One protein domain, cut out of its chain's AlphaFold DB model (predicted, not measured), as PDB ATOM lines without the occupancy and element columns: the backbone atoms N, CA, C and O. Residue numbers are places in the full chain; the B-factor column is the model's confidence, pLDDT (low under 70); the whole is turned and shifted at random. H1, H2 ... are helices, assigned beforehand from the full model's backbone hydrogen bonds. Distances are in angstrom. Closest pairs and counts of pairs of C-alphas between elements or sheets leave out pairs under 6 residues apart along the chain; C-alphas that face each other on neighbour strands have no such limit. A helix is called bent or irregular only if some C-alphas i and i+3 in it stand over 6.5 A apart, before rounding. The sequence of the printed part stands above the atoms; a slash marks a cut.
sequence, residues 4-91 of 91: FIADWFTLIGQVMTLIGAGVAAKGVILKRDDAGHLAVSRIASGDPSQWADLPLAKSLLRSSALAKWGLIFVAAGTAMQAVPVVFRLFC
ATOM      1  N   PHE A   4     126.290 119.469 186.216       89.12
ATOM      2  CA  PHE A   4     125.797 120.107 184.995       89.12
ATOM      3  C   PHE A   4     125.260 121.531 185.230       89.12
ATOM      4  O   PHE A   4     125.502 122.433 184.436       89.12
ATOM      5  N   ILE A   5     124.543 121.762 186.337       86.88
ATOM      6  CA  ILE A   5     123.983 123.084 186.667       86.88
ATOM      7  C   ILE A   5     125.101 124.048 187.090       86.88
ATOM      8  O   ILE A   5     125.070 125.221 186.718       86.88
ATOM      9  N   ALA A   6     126.099 123.561 187.830       87.38
ATOM     10  CA  ALA A   6     127.256 124.355 188.239       87.38
ATOM     11  C   ALA A   6     128.091 124.821 187.031       87.38
ATOM     12  O   ALA A   6     128.502 125.986 186.975       87.38
ATOM     13  N   ASP A   7     128.277 123.944 186.043       90.19
ATOM     14  CA  ASP A   7     129.013 124.250 184.815       90.19
ATOM     15  C   ASP A   7     128.302 125.322 183.985       90.19
ATOM     16  O   ASP A   7     128.934 126.282 183.541       90.19
ATOM     17  N   TRP A   8     126.975 125.235 183.847       91.25
ATOM     18  CA  TRP A   8     126.192 126.271 183.166       91.25
ATOM     19  C   TRP A   8     126.255 127.625 183.872       91.25
ATOM     20  O   TRP A   8     126.410 128.652 183.207       91.25
ATOM     21  N   PHE A   9     126.181 127.645 185.207       86.88
ATOM     22  CA  PHE A   9     126.335 128.881 185.980       86.88
ATOM     23  C   PHE A   9     127.696 129.534 185.739       86.88
ATOM     24  O   PHE A   9     127.790 130.746 185.524       86.88
ATOM     25  N   THR A  10     128.743 128.713 185.721       90.06
ATOM     26  CA  THR A  10     130.114 129.165 185.492       90.06
ATOM     27  C   THR A  10     130.294 129.686 184.068       90.06
ATOM     28  O   THR A  10     130.824 130.782 183.882       90.06
ATOM     29  N   LEU A  11     129.797 128.956 183.066       91.00
ATOM     30  CA  LEU A  11     129.906 129.328 181.656       91.00
ATOM     31  C   LEU A  11     129.185 130.649 181.356       91.00
ATOM     32  O   LEU A  11     129.769 131.550 180.751       91.00
ATOM     33  N   ILE A  12     127.938 130.801 181.813       91.31
ATOM     34  CA  ILE A  12     127.167 132.037 181.606       91.31
ATOM     35  C   ILE A  12     127.836 133.205 182.335       91.31
ATOM     36  O   ILE A  12     127.992 134.288 181.760       91.31
ATOM     37  N   GLY A  13     128.293 132.979 183.569       88.00
ATOM     38  CA  GLY A  13     129.021 133.985 184.327       88.00
ATOM     39  C   GLY A  13     130.313 134.424 183.629       88.00
ATOM     40  O   GLY A  13     130.609 135.617 183.598       88.00
ATOM     41  N   GLN A  14     131.064 133.503 183.016       89.94
ATOM     42  CA  GLN A  14     132.268 133.834 182.242       89.94
ATOM     43  C   GLN A  14     131.947 134.660 180.997       89.94
ATOM     44  O   GLN A  14     132.629 135.653 180.737       89.94
ATOM     45  N   VAL A  15     130.893 134.301 180.257       93.25
ATOM     46  CA  VAL A  15     130.447 135.062 179.080       93.25
ATOM     47  C   VAL A  15     130.031 136.480 179.475       93.25
ATOM     48  O   VAL A  15     130.466 137.442 178.838       93.25
ATOM     49  N   MET A  16     129.264 136.642 180.557       89.31
ATOM     50  CA  MET A  16     128.909 137.966 181.086       89.31
ATOM     51  C   MET A  16     130.141 138.781 181.480       89.31
ATOM     52  O   MET A  16     130.217 139.967 181.150       89.31
ATOM     53  N   THR A  17     131.119 138.154 182.137       92.19
ATOM     54  CA  THR A  17     132.371 138.819 182.508       92.19
ATOM     55  C   THR A  17     133.161 139.263 181.280       92.19
ATOM     56  O   THR A  17     133.640 140.396 181.245       92.19
ATOM     57  N   LEU A  18     133.246 138.430 180.241       90.25
ATOM     58  CA  LEU A  18     133.892 138.766 178.966       90.25
ATOM     59  C   LEU A  18     133.222 139.960 178.278       90.25
ATOM     60  O   LEU A  18     133.903 140.889 177.837       90.25
ATOM     61  N   ILE A  19     131.888 139.966 178.228       91.50
ATOM     62  CA  ILE A  19     131.113 141.077 177.662       91.50
ATOM     63  C   ILE A  19     131.364 142.355 178.468       91.50
ATOM     64  O   ILE A  19     131.684 143.393 177.884       91.50
ATOM     65  N   GLY A  20     131.285 142.280 179.798       86.50
ATOM     66  CA  GLY A  20     131.552 143.413 180.682       86.50
ATOM     67  C   GLY A  20     132.956 143.978 180.515       86.50
ATOM     68  O   GLY A  20     133.121 145.189 180.363       86.50
ATOM     69  N   ALA A  21     133.965 143.109 180.455       86.69
ATOM     70  CA  ALA A  21     135.350 143.502 180.232       86.69
ATOM     71  C   ALA A  21     135.527 144.199 178.876       86.69
ATOM     72  O   ALA A  21     136.186 145.233 178.799       86.69
ATOM     73  N   GLY A  22     134.881 143.697 177.819       87.12
ATOM     74  CA  GLY A  22     134.889 144.335 176.500       87.12
ATOM     75  C   GLY A  22     134.218 145.713 176.491       87.12
ATOM     76  O   GLY A  22     134.740 146.652 175.887       87.12
ATOM     77  N   VAL A  23     133.086 145.867 177.184       85.75
ATOM     78  CA  VAL A  23     132.396 147.163 177.332       85.75
ATOM     79  C   VAL A  23     133.250 148.145 178.136       85.75
ATOM     80  O   VAL A  23     133.389 149.302 177.734       85.75
ATOM     81  N   ALA A  24     133.891 147.679 179.210       84.88
ATOM     82  CA  ALA A  24     134.789 148.502 180.007       84.88
ATOM     83  C   ALA A  24     136.023 148.937 179.207       84.88
ATOM     84  O   ALA A  24     136.370 150.118 179.197       84.88
ATOM     85  N   ALA A  25     136.638 148.012 178.467       80.56
ATOM     86  CA  ALA A  25     137.779 148.295 177.603       80.56
ATOM     87  C   ALA A  25     137.434 149.320 176.513       80.56
ATOM     88  O   ALA A  25     138.210 150.243 176.281       80.56
ATOM     89  N   LYS A  26     136.248 149.227 175.894       79.50
ATOM     90  CA  LYS A  26     135.761 150.246 174.944       79.50
ATOM     91  C   LYS A  26     135.565 151.617 175.590       79.50
ATOM     92  O   LYS A  26     135.729 152.624 174.911       79.50
ATOM     93  N   GLY A  27     135.194 151.656 176.868       71.56
ATOM     94  CA  GLY A  27     135.114 152.894 177.633       71.56
ATOM     95  C   GLY A  27     136.492 153.501 177.890       71.56
ATOM     96  O   GLY A  27     136.653 154.701 177.728       71.56
ATOM     97  N   VAL A  28     137.493 152.695 178.253       69.75
ATOM     98  CA  VAL A  28     138.807 153.182 178.720       69.75
ATOM     99  C   VAL A  28     139.814 153.427 177.589       69.75
ATOM    100  O   VAL A  28     140.629 154.344 177.687       69.75
ATOM    101  N   ILE A  29     139.785 152.636 176.513       68.44
ATOM    102  CA  ILE A  29     140.730 152.777 175.397       68.44
ATOM    103  C   ILE A  29     140.328 153.994 174.556       68.44
ATOM    104  O   ILE A  29     139.523 153.901 173.630       68.44
ATOM    105  N   LEU A  30     140.919 155.147 174.868       58.12
ATOM    106  CA  LEU A  30     140.868 156.328 174.011       58.12
ATOM    107  C   LEU A  30     141.663 156.067 172.725       58.12
ATOM    108  O   LEU A  30     142.860 155.769 172.765       58.12
ATOM    109  N   LYS A  31     141.011 156.204 171.565       55.91
ATOM    110  CA  LYS A  31     141.716 156.258 170.278       55.91
ATOM    111  C   LYS A  31     142.582 157.519 170.247       55.91
ATOM    112  O   LYS A  31     142.132 158.592 170.637       55.91
ATOM    113  N   ARG A  32     143.822 157.393 169.761       52.88
ATOM    114  CA  ARG A  32     144.786 158.509 169.659       52.88
ATOM    115  C   ARG A  32     144.233 159.731 168.908       52.88
ATOM    116  O   ARG A  32     144.619 160.841 169.251       52.88
ATOM    117  N   ASP A  33     143.310 159.542 167.963       53.69
ATOM    118  CA  ASP A  33     142.667 160.644 167.227       53.69
ATOM    119  C   ASP A  33     141.767 161.524 168.106       53.69
ATOM    120  O   ASP A  33     141.759 162.744 167.944       53.69
ATOM    121  N   ASP A  34     141.080 160.952 169.101       54.91
ATOM    122  CA  ASP A  34     140.276 161.747 170.037       54.91
ATOM    123  C   ASP A  34     141.185 162.598 170.938       54.91
ATOM    124  O   ASP A  34     140.854 163.737 171.263       54.91
ATOM    125  N   ALA A  35     142.381 162.099 171.287       53.41
ATOM    126  CA  ALA A  35     143.350 162.803 172.136       53.41
ATOM    127  C   ALA A  35     143.848 164.130 171.525       53.41
ATOM    128  O   ALA A  35     144.102 165.085 172.262       53.41
ATOM    129  N   GLY A  36     143.935 164.212 170.191       53.03
ATOM    130  CA  GLY A  36     144.334 165.427 169.472       53.03
ATOM    131  C   GLY A  36     143.286 166.543 169.543       53.03
ATOM    132  O   GLY A  36     143.624 167.688 169.846       53.03
ATOM    133  N   HIS A  37     142.003 166.216 169.356       54.53
ATOM    134  CA  HIS A  37     140.907 167.180 169.536       54.53
ATOM    135  C   HIS A  37     140.674 167.547 171.013       54.53
ATOM    136  O   HIS A  37     140.300 168.683 171.321       54.53
ATOM    137  N   LEU A  38     140.952 166.617 171.935       53.78
ATOM    138  CA  LEU A  38     140.846 166.808 173.384       53.78
ATOM    139  C   LEU A  38     141.809 167.894 173.913       53.78
ATOM    140  O   LEU A  38     141.397 168.717 174.734       53.78
ATOM    141  N   ALA A  39     143.055 167.955 173.425       53.22
ATOM    142  CA  ALA A  39     144.065 168.910 173.904       53.22
ATOM    143  C   ALA A  39     143.734 170.383 173.583       53.22
ATOM    144  O   ALA A  39     144.015 171.270 174.388       53.22
ATOM    145  N   VAL A  40     143.090 170.641 172.441       56.56
ATOM    146  CA  VAL A  40     142.802 172.005 171.958       56.56
ATOM    147  C   VAL A  40     141.672 172.671 172.756       56.56
ATOM    148  O   VAL A  40     141.729 173.866 173.033       56.56
ATOM    149  N   SER A  41     140.669 171.904 173.199       55.16
ATOM    150  CA  SER A  41     139.497 172.447 173.913       55.16
ATOM    151  C   SER A  41     139.793 172.963 175.331       55.16
ATOM    152  O   SER A  41     139.112 173.865 175.814       55.16
ATOM    153  N   ARG A  42     140.829 172.434 175.997       52.88
ATOM    154  CA  ARG A  42     141.172 172.753 177.395       52.88
ATOM    155  C   ARG A  42     141.852 174.116 177.562       52.88
ATOM    156  O   ARG A  42     141.847 174.666 178.656       52.88
ATOM    157  N   ILE A  43     142.437 174.648 176.489       54.72
ATOM    158  CA  ILE A  43     143.183 175.916 176.505       54.72
ATOM    159  C   ILE A  43     142.230 177.131 176.479       54.72
ATOM    160  O   ILE A  43     142.631 178.228 176.853       54.72
ATOM    161  N   ALA A  44     140.957 176.952 176.099       55.06
ATOM    162  CA  ALA A  44     140.053 178.065 175.799       55.06
ATOM    163  C   ALA A  44     139.126 178.521 176.947       55.06
ATOM    164  O   ALA A  44     138.598 179.625 176.865       55.06
ATOM    165  N   SER A  45     138.906 177.734 178.010       53.59
ATOM    166  CA  SER A  45     137.890 178.061 179.033       53.59
ATOM    167  C   SER A  45     138.453 178.099 180.459       53.59
ATOM    168  O   SER A  45     138.733 177.058 181.051       53.59
ATOM    169  N   GLY A  46     138.557 179.293 181.049       57.97
ATOM    170  CA  GLY A  46     138.969 179.497 182.447       57.97
ATOM    171  C   GLY A  46     137.870 179.263 183.497       57.97
ATOM    172  O   GLY A  46     138.162 179.314 184.686       57.97
ATOM    173  N   ASP A  47     136.626 179.003 183.078       60.28
ATOM    174  CA  ASP A  47     135.456 178.954 183.964       60.28
ATOM    175  C   ASP A  47     134.894 177.519 184.107       60.28
ATOM    176  O   ASP A  47     134.402 176.975 183.113       60.28
ATOM    177  N   PRO A  48     134.939 176.885 185.300       57.28
ATOM    178  CA  PRO A  48     134.556 175.480 185.521       57.28
ATOM    179  C   PRO A  48     133.127 175.119 185.095       57.28
ATOM    180  O   PRO A  48     132.849 173.962 184.774       57.28
ATOM    181  N   SER A  49     132.216 176.092 185.087       59.72
ATOM    182  CA  SER A  49     130.806 175.898 184.723       59.72
ATOM    183  C   SER A  49     130.601 175.613 183.228       59.72
ATOM    184  O   SER A  49     129.684 174.883 182.855       59.72
ATOM    185  N   GLN A  50     131.502 176.102 182.371       57.12
ATOM    186  CA  GLN A  50     131.468 175.866 180.923       57.12
ATOM    187  C   GLN A  50     132.111 174.530 180.525       57.12
ATOM    188  O   GLN A  50     131.949 174.070 179.395       57.12
ATOM    189  N   TRP A  51     132.824 173.875 181.447       59.53
ATOM    190  CA  TRP A  51     133.594 172.672 181.136       59.53
ATOM    191  C   TRP A  51     132.695 171.474 180.851       59.53
ATOM    192  O   TRP A  51     133.060 170.632 180.037       59.53
ATOM    193  N   ALA A  52     131.515 171.414 181.472       57.12
ATOM    194  CA  ALA A  52     130.554 170.324 181.300       57.12
ATOM    195  C   ALA A  52     129.998 170.229 179.868       57.12
ATOM    196  O   ALA A  52     129.671 169.133 179.404       57.12
ATOM    197  N   ASP A  53     129.928 171.356 179.153       62.25
ATOM    198  CA  ASP A  53     129.435 171.396 177.778       62.25
ATOM    199  C   ASP A  53     130.511 171.146 176.724       62.25
ATOM    200  O   ASP A  53     130.171 170.836 175.573       62.25
ATOM    201  N   LEU A  54     131.787 171.199 177.121       64.75
ATOM    202  CA  LEU A  54     132.899 170.913 176.230       64.75
ATOM    203  C   LEU A  54     132.819 169.466 175.715       64.75
ATOM    204  O   LEU A  54     132.529 168.537 176.482       64.75
ATOM    205  N   PRO A  55     133.172 169.232 174.438       66.06
ATOM    206  CA  PRO A  55     133.262 167.886 173.867       66.06
ATOM    207  C   PRO A  55     134.138 166.932 174.705       66.06
ATOM    208  O   PRO A  55     133.897 165.724 174.743       66.06
ATOM    209  N   LEU A  56     135.121 167.479 175.430       66.62
ATOM    210  CA  LEU A  56     136.004 166.752 176.340       66.62
ATOM    211  C   LEU A  56     135.272 166.190 177.563       66.62
ATOM    212  O   LEU A  56     135.379 164.998 177.837       66.62
ATOM    213  N   ALA A  57     134.487 166.998 178.277       62.84
ATOM    214  CA  ALA A  57     133.736 166.493 179.423       62.84
ATOM    215  C   ALA A  57     132.682 165.473 178.980       62.84
ATOM    216  O   ALA A  57     132.542 164.427 179.607       62.84
ATOM    217  N   LYS A  58     132.008 165.710 177.848       68.88
ATOM    218  CA  LYS A  58     131.014 164.775 177.295       68.88
ATOM    219  C   LYS A  58     131.630 163.438 176.873       68.88
ATOM    220  O   LYS A  58     131.056 162.388 177.167       68.88
ATOM    221  N   SER A  59     132.796 163.447 176.226       69.19
ATOM    222  CA  SER A  59     133.491 162.210 175.834       69.19
ATOM    223  C   SER A  59     134.036 161.444 177.043       69.19
ATOM    224  O   SER A  59     133.825 160.234 177.126       69.19
ATOM    225  N   LEU A  60     134.627 162.132 178.027       69.12
ATOM    226  CA  LEU A  60     135.083 161.526 179.282       69.12
ATOM    227  C   LEU A  60     133.925 160.966 180.117       69.12
ATOM    228  O   LEU A  60     134.032 159.861 180.645       69.12
ATOM    229  N   LEU A  61     132.795 161.672 180.205       71.69
ATOM    230  CA  LEU A  61     131.597 161.185 180.896       71.69
ATOM    231  C   LEU A  61     131.024 159.940 180.213       71.69
ATOM    232  O   LEU A  61     130.659 158.983 180.892       71.69
ATOM    233  N   ARG A  62     130.991 159.910 178.875       71.50
ATOM    234  CA  ARG A  62     130.534 158.738 178.112       71.50
ATOM    235  C   ARG A  62     131.482 157.545 178.265       71.50
ATOM    236  O   ARG A  62     131.019 156.420 178.451       71.50
ATOM    237  N   SER A  63     132.788 157.794 178.220       75.19
ATOM    238  CA  SER A  63     133.850 156.813 178.479       75.19
ATOM    239  C   SER A  63     133.734 156.222 179.890       75.19
ATOM    240  O   SER A  63     133.687 155.002 180.048       75.19
ATOM    241  N   SER A  64     133.572 157.082 180.898       75.38
ATOM    242  CA  SER A  64     133.370 156.700 182.299       75.38
ATOM    243  C   SER A  64     132.076 155.906 182.500       75.38
ATOM    244  O   SER A  64     132.069 154.881 183.183       75.38
ATOM    245  N   ALA A  65     130.982 156.303 181.841       77.31
ATOM    246  CA  ALA A  65     129.728 155.559 181.884       77.31
ATOM    247  C   ALA A  65     129.878 154.150 181.287       77.31
ATOM    248  O   ALA A  65     129.439 153.182 181.906       77.31
ATOM    249  N   LEU A  66     130.534 154.009 180.129       78.56
ATOM    250  CA  LEU A  66     130.821 152.702 179.523       78.56
ATOM    251  C   LEU A  66     131.724 151.844 180.415       78.56
ATOM    252  O   LEU A  66     131.430 150.668 180.623       78.56
ATOM    253  N   ALA A  67     132.768 152.435 181.000       80.19
ATOM    254  CA  ALA A  67     133.634 151.759 181.962       80.19
ATOM    255  C   ALA A  67     132.842 151.228 183.168       80.19
ATOM    256  O   ALA A  67     132.979 150.062 183.542       80.19
ATOM    257  N   LYS A  68     131.949 152.052 183.727       81.31
ATOM    258  CA  LYS A  68     131.087 151.684 184.855       81.31
ATOM    259  C   LYS A  68     130.112 150.562 184.497       81.31
ATOM    260  O   LYS A  68     129.984 149.609 185.262       81.31
ATOM    261  N   TRP A  69     129.455 150.638 183.340       81.06
ATOM    262  CA  TRP A  69     128.554 149.577 182.875       81.06
ATOM    263  C   TRP A  69     129.289 148.259 182.629       81.06
ATOM    264  O   TRP A  69     128.800 147.202 183.026       81.06
ATOM    265  N   GLY A  70     130.483 148.321 182.040       84.88
ATOM    266  CA  GLY A  70     131.325 147.145 181.858       84.88
ATOM    267  C   GLY A  70     131.738 146.509 183.188       84.88
ATOM    268  O   GLY A  70     131.627 145.295 183.346       84.88
ATOM    269  N   LEU A  71     132.109 147.324 184.180       86.19
ATOM    270  CA  LEU A  71     132.437 146.849 185.527       86.19
ATOM    271  C   LEU A  71     131.243 146.169 186.214       86.19
ATOM    272  O   LEU A  71     131.423 145.133 186.848       86.19
ATOM    273  N   ILE A  72     130.029 146.709 186.068       89.19
ATOM    274  CA  ILE A  72     128.810 146.089 186.616       89.19
ATOM    275  C   ILE A  72     128.598 144.696 186.009       89.19
ATOM    276  O   ILE A  72     128.324 143.745 186.740       89.19
ATOM    277  N   PHE A  73     128.777 144.550 184.694       88.31
ATOM    278  CA  PHE A  73     128.675 143.248 184.028       88.31
ATOM    279  C   PHE A  73     129.749 142.259 184.499       88.31
ATOM    280  O   PHE A  73     129.433 141.096 184.747       88.31
ATOM    281  N   VAL A  74     130.993 142.721 184.673       89.81
ATOM    282  CA  VAL A  74     132.084 141.911 185.243       89.81
ATOM    283  C   VAL A  74     131.739 141.447 186.655       89.81
ATOM    284  O   VAL A  74     131.885 140.264 186.963       89.81
ATOM    285  N   ALA A  75     131.250 142.349 187.505       87.62
ATOM    286  CA  ALA A  75     130.881 142.025 188.877       87.62
ATOM    287  C   ALA A  75     129.733 141.006 188.928       87.62
ATOM    288  O   ALA A  75     129.816 140.026 189.667       87.62
ATOM    289  N   ALA A  76     128.700 141.187 188.101       89.75
ATOM    290  CA  ALA A  76     127.571 140.267 188.023       89.75
ATOM    291  C   ALA A  76     127.984 138.878 187.502       89.75
ATOM    292  O   ALA A  76     127.628 137.867 188.107       89.75
ATOM    293  N   GLY A  77     128.786 138.820 186.434       87.75
ATOM    294  CA  GLY A  77     129.313 137.559 185.905       87.75
ATOM    295  C   GLY A  77     130.202 136.825 186.913       87.75
ATOM    296  O   GLY A  77     130.102 135.608 187.063       87.75
ATOM    297  N   THR A  78     131.007 137.566 187.677       89.69
ATOM    298  CA  THR A  78     131.849 137.011 188.749       89.69
ATOM    299  C   THR A  78     131.011 136.486 189.916       89.69
ATOM    300  O   THR A  78     131.264 135.389 190.408       89.69
ATOM    301  N   ALA A  79     129.976 137.219 190.334       88.81
ATOM    302  CA  ALA A  79     129.060 136.762 191.377       88.81
ATOM    303  C   ALA A  79     128.345 135.465 190.967       88.81
ATOM    304  O   ALA A  79     128.229 134.545 191.773       88.81
ATOM    305  N   MET A  80     127.936 135.357 189.701       88.00
ATOM    306  CA  MET A  80     127.304 134.153 189.162       88.00
ATOM    307  C   MET A  80     128.246 132.938 189.178       88.00
ATOM    308  O   MET A  80     127.818 131.847 189.546       88.00
ATOM    309  N   GLN A  81     129.533 133.129 188.866       88.50
ATOM    310  CA  GLN A  81     130.561 132.081 188.988       88.50
ATOM    311  C   GLN A  81     130.820 131.679 190.449       88.50
ATOM    312  O   GLN A  81     131.169 130.532 190.724       88.50
ATOM    313  N   ALA A  82     130.638 132.596 191.402       87.19
ATOM    314  CA  ALA A  82     130.840 132.312 192.820       87.19
ATOM    315  C   ALA A  82     129.724 131.441 193.425       87.19
ATOM    316  O   ALA A  82     129.995 130.694 194.363       87.19
ATOM    317  N   VAL A  83     128.497 131.483 192.889       88.50
ATOM    318  CA  VAL A  83     127.345 130.697 193.382       88.50
ATOM    319  C   VAL A  83     127.666 129.203 193.556       88.50
ATOM    320  O   VAL A  83     127.477 128.695 194.664       88.50
ATOM    321  N   PRO A  84     128.179 128.475 192.543       86.31
ATOM    322  CA  PRO A  84     128.531 127.066 192.711       86.31
ATOM    323  C   PRO A  84     129.653 126.814 193.715       86.31
ATOM    324  O   PRO A  84     129.596 125.825 194.445       86.31
ATOM    325  N   VAL A  85     130.639 127.708 193.796       87.38
ATOM    326  CA  VAL A  85     131.746 127.593 194.756       87.38
ATOM    327  C   VAL A  85     131.237 127.743 196.187       87.38
ATOM    328  O   VAL A  85     131.561 126.924 197.044       87.38
ATOM    329  N   VAL A  86     130.400 128.750 196.437       89.19
ATOM    330  CA  VAL A  86     129.781 128.985 197.747       89.19
ATOM    331  C   VAL A  86     128.883 127.810 198.123       89.19
ATOM    332  O   VAL A  86     129.000 127.293 199.229       89.19
ATOM    333  N   PHE A  87     128.048 127.328 197.199       89.00
ATOM    334  CA  PHE A  87     127.190 126.175 197.471       89.00
ATOM    335  C   PHE A  87     128.017 124.944 197.861       89.00
ATOM    336  O   PHE A  87     127.683 124.276 198.824       89.00
ATOM    337  N   ARG A  88     129.137 124.683 197.174       86.19
ATOM    338  CA  ARG A  88     130.029 123.556 197.485       86.19
ATOM    339  C   ARG A  88     130.712 123.661 198.856       86.19
ATOM    340  O   ARG A  88     131.085 122.638 199.418       86.19
ATOM    341  N   LEU A  89     130.939 124.872 199.362       88.88
ATOM    342  CA  LEU A  89     131.615 125.091 200.644       88.88
ATOM    343  C   LEU A  89     130.664 125.038 201.846       88.88
ATOM    344  O   LEU A  89     131.106 124.702 202.941       88.88
ATOM    345  N   PHE A  90     129.391 125.391 201.655       89.31
ATOM    346  CA  PHE A  90     128.437 125.596 202.751       89.31
ATOM    347  C   PHE A  90     127.208 124.670 202.714       89.31
ATOM    348  O   PHE A  90     126.396 124.734 203.639       89.31
ATOM    349  N   CYS A  91     127.036 123.836 201.683       74.06
ATOM    350  CA  CYS A  91     125.925 122.885 201.536       74.06
ATOM    351  C   CYS A  91     126.427 121.511 201.088       74.06
ATOM    352  O   CYS A  91     125.959 120.516 201.680       74.06
TER     353      CYS A  91
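Overview. This is residues 4 to 91 of the 91 residues of an uncharacterized protein of Thioclava sp. JM3 (UniProt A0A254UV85). Two long helices, H1 and H4, lie side by side and run opposite ways as a long, thin rod. The chain passes from one to the other at one end of this pair through a loose head of two short helices, H2 and H3, and their links, and H4 has a kink of 34 degrees near residue 84, toward its far end. The printed part has 88 residues with four named helices, in the order H1, H2, H3, H4, and no named strand; the class is all helix. It is extended, with a radius of gyration of the C-alphas of 19.4 A, and the C-alphas span 62 by 25 by 14 A.

Arrangement. H1, residues 4 to 28, and H4, residues 55 to 90, touch, with 70 pairs of C-alphas within 8 A. Their closest C-alphas are those of Gly 13 and Gly 77, 3.9 A apart. They run opposite ways at a shallow tilt of 17 degrees. H2, residues 32 to 41, and H4 touch only at their ends, and H4 does so with residues 55 to 56 alone; the closest C-alphas are those of Leu 38 and Leu 56, 5.7 A apart. H2 and H4 stand at a steep tilt of 49 degrees, opposite ways. H3, residues 48 to 53, is close to H4 but not clearly touching, and the closest C-alphas, of Trp 51 and Ala 57, are 6.4 A apart. The lines of H3 and H4 are about perpendicular, at 78 degrees. H1 and H3 are apart, and so are H1 and H2, and H2 and H3. In H1 every O i to N i+4 pair is within hydrogen-bond range, against 30 of 32 in H4, 2 of 6 in H2, where 3 of 7 O i to N i+3 pairs are within range, and 0 of 2 in H3, where 2 of 3 are.

Along the chain. H1 begins at C-alpha 4, at (125.797, 120.107, 184.995), and is 36.1 A long from first to last C-alpha. H2 is 15.5 A long and H3 10.1 A. H4 begins at C-alpha 55, at (133.262, 167.886, 173.867), and ends at C-alpha 90, at (128.437, 125.596, 202.751), 51.4 A away. H3 and H4 are only just irregular: C-alphas 49 and 52 are 6.55 A apart, and C-alphas 81 and 84 are 6.6 A apart.

Size, cuts and confidence. The two C-alphas farthest apart are those of Ala 44 and Cys 91, at 62.5 A, while those of Phe 4 and Cys 91, the first and last printed, are 16.8 A apart. The printed part has no cut. The links from H1 to H2 and from H3 to H4 are tight, and the six-residue link from H2 to H3 is short. The mean pLDDT of the printed part is 75.8, and residues 28 to 60 are under 70.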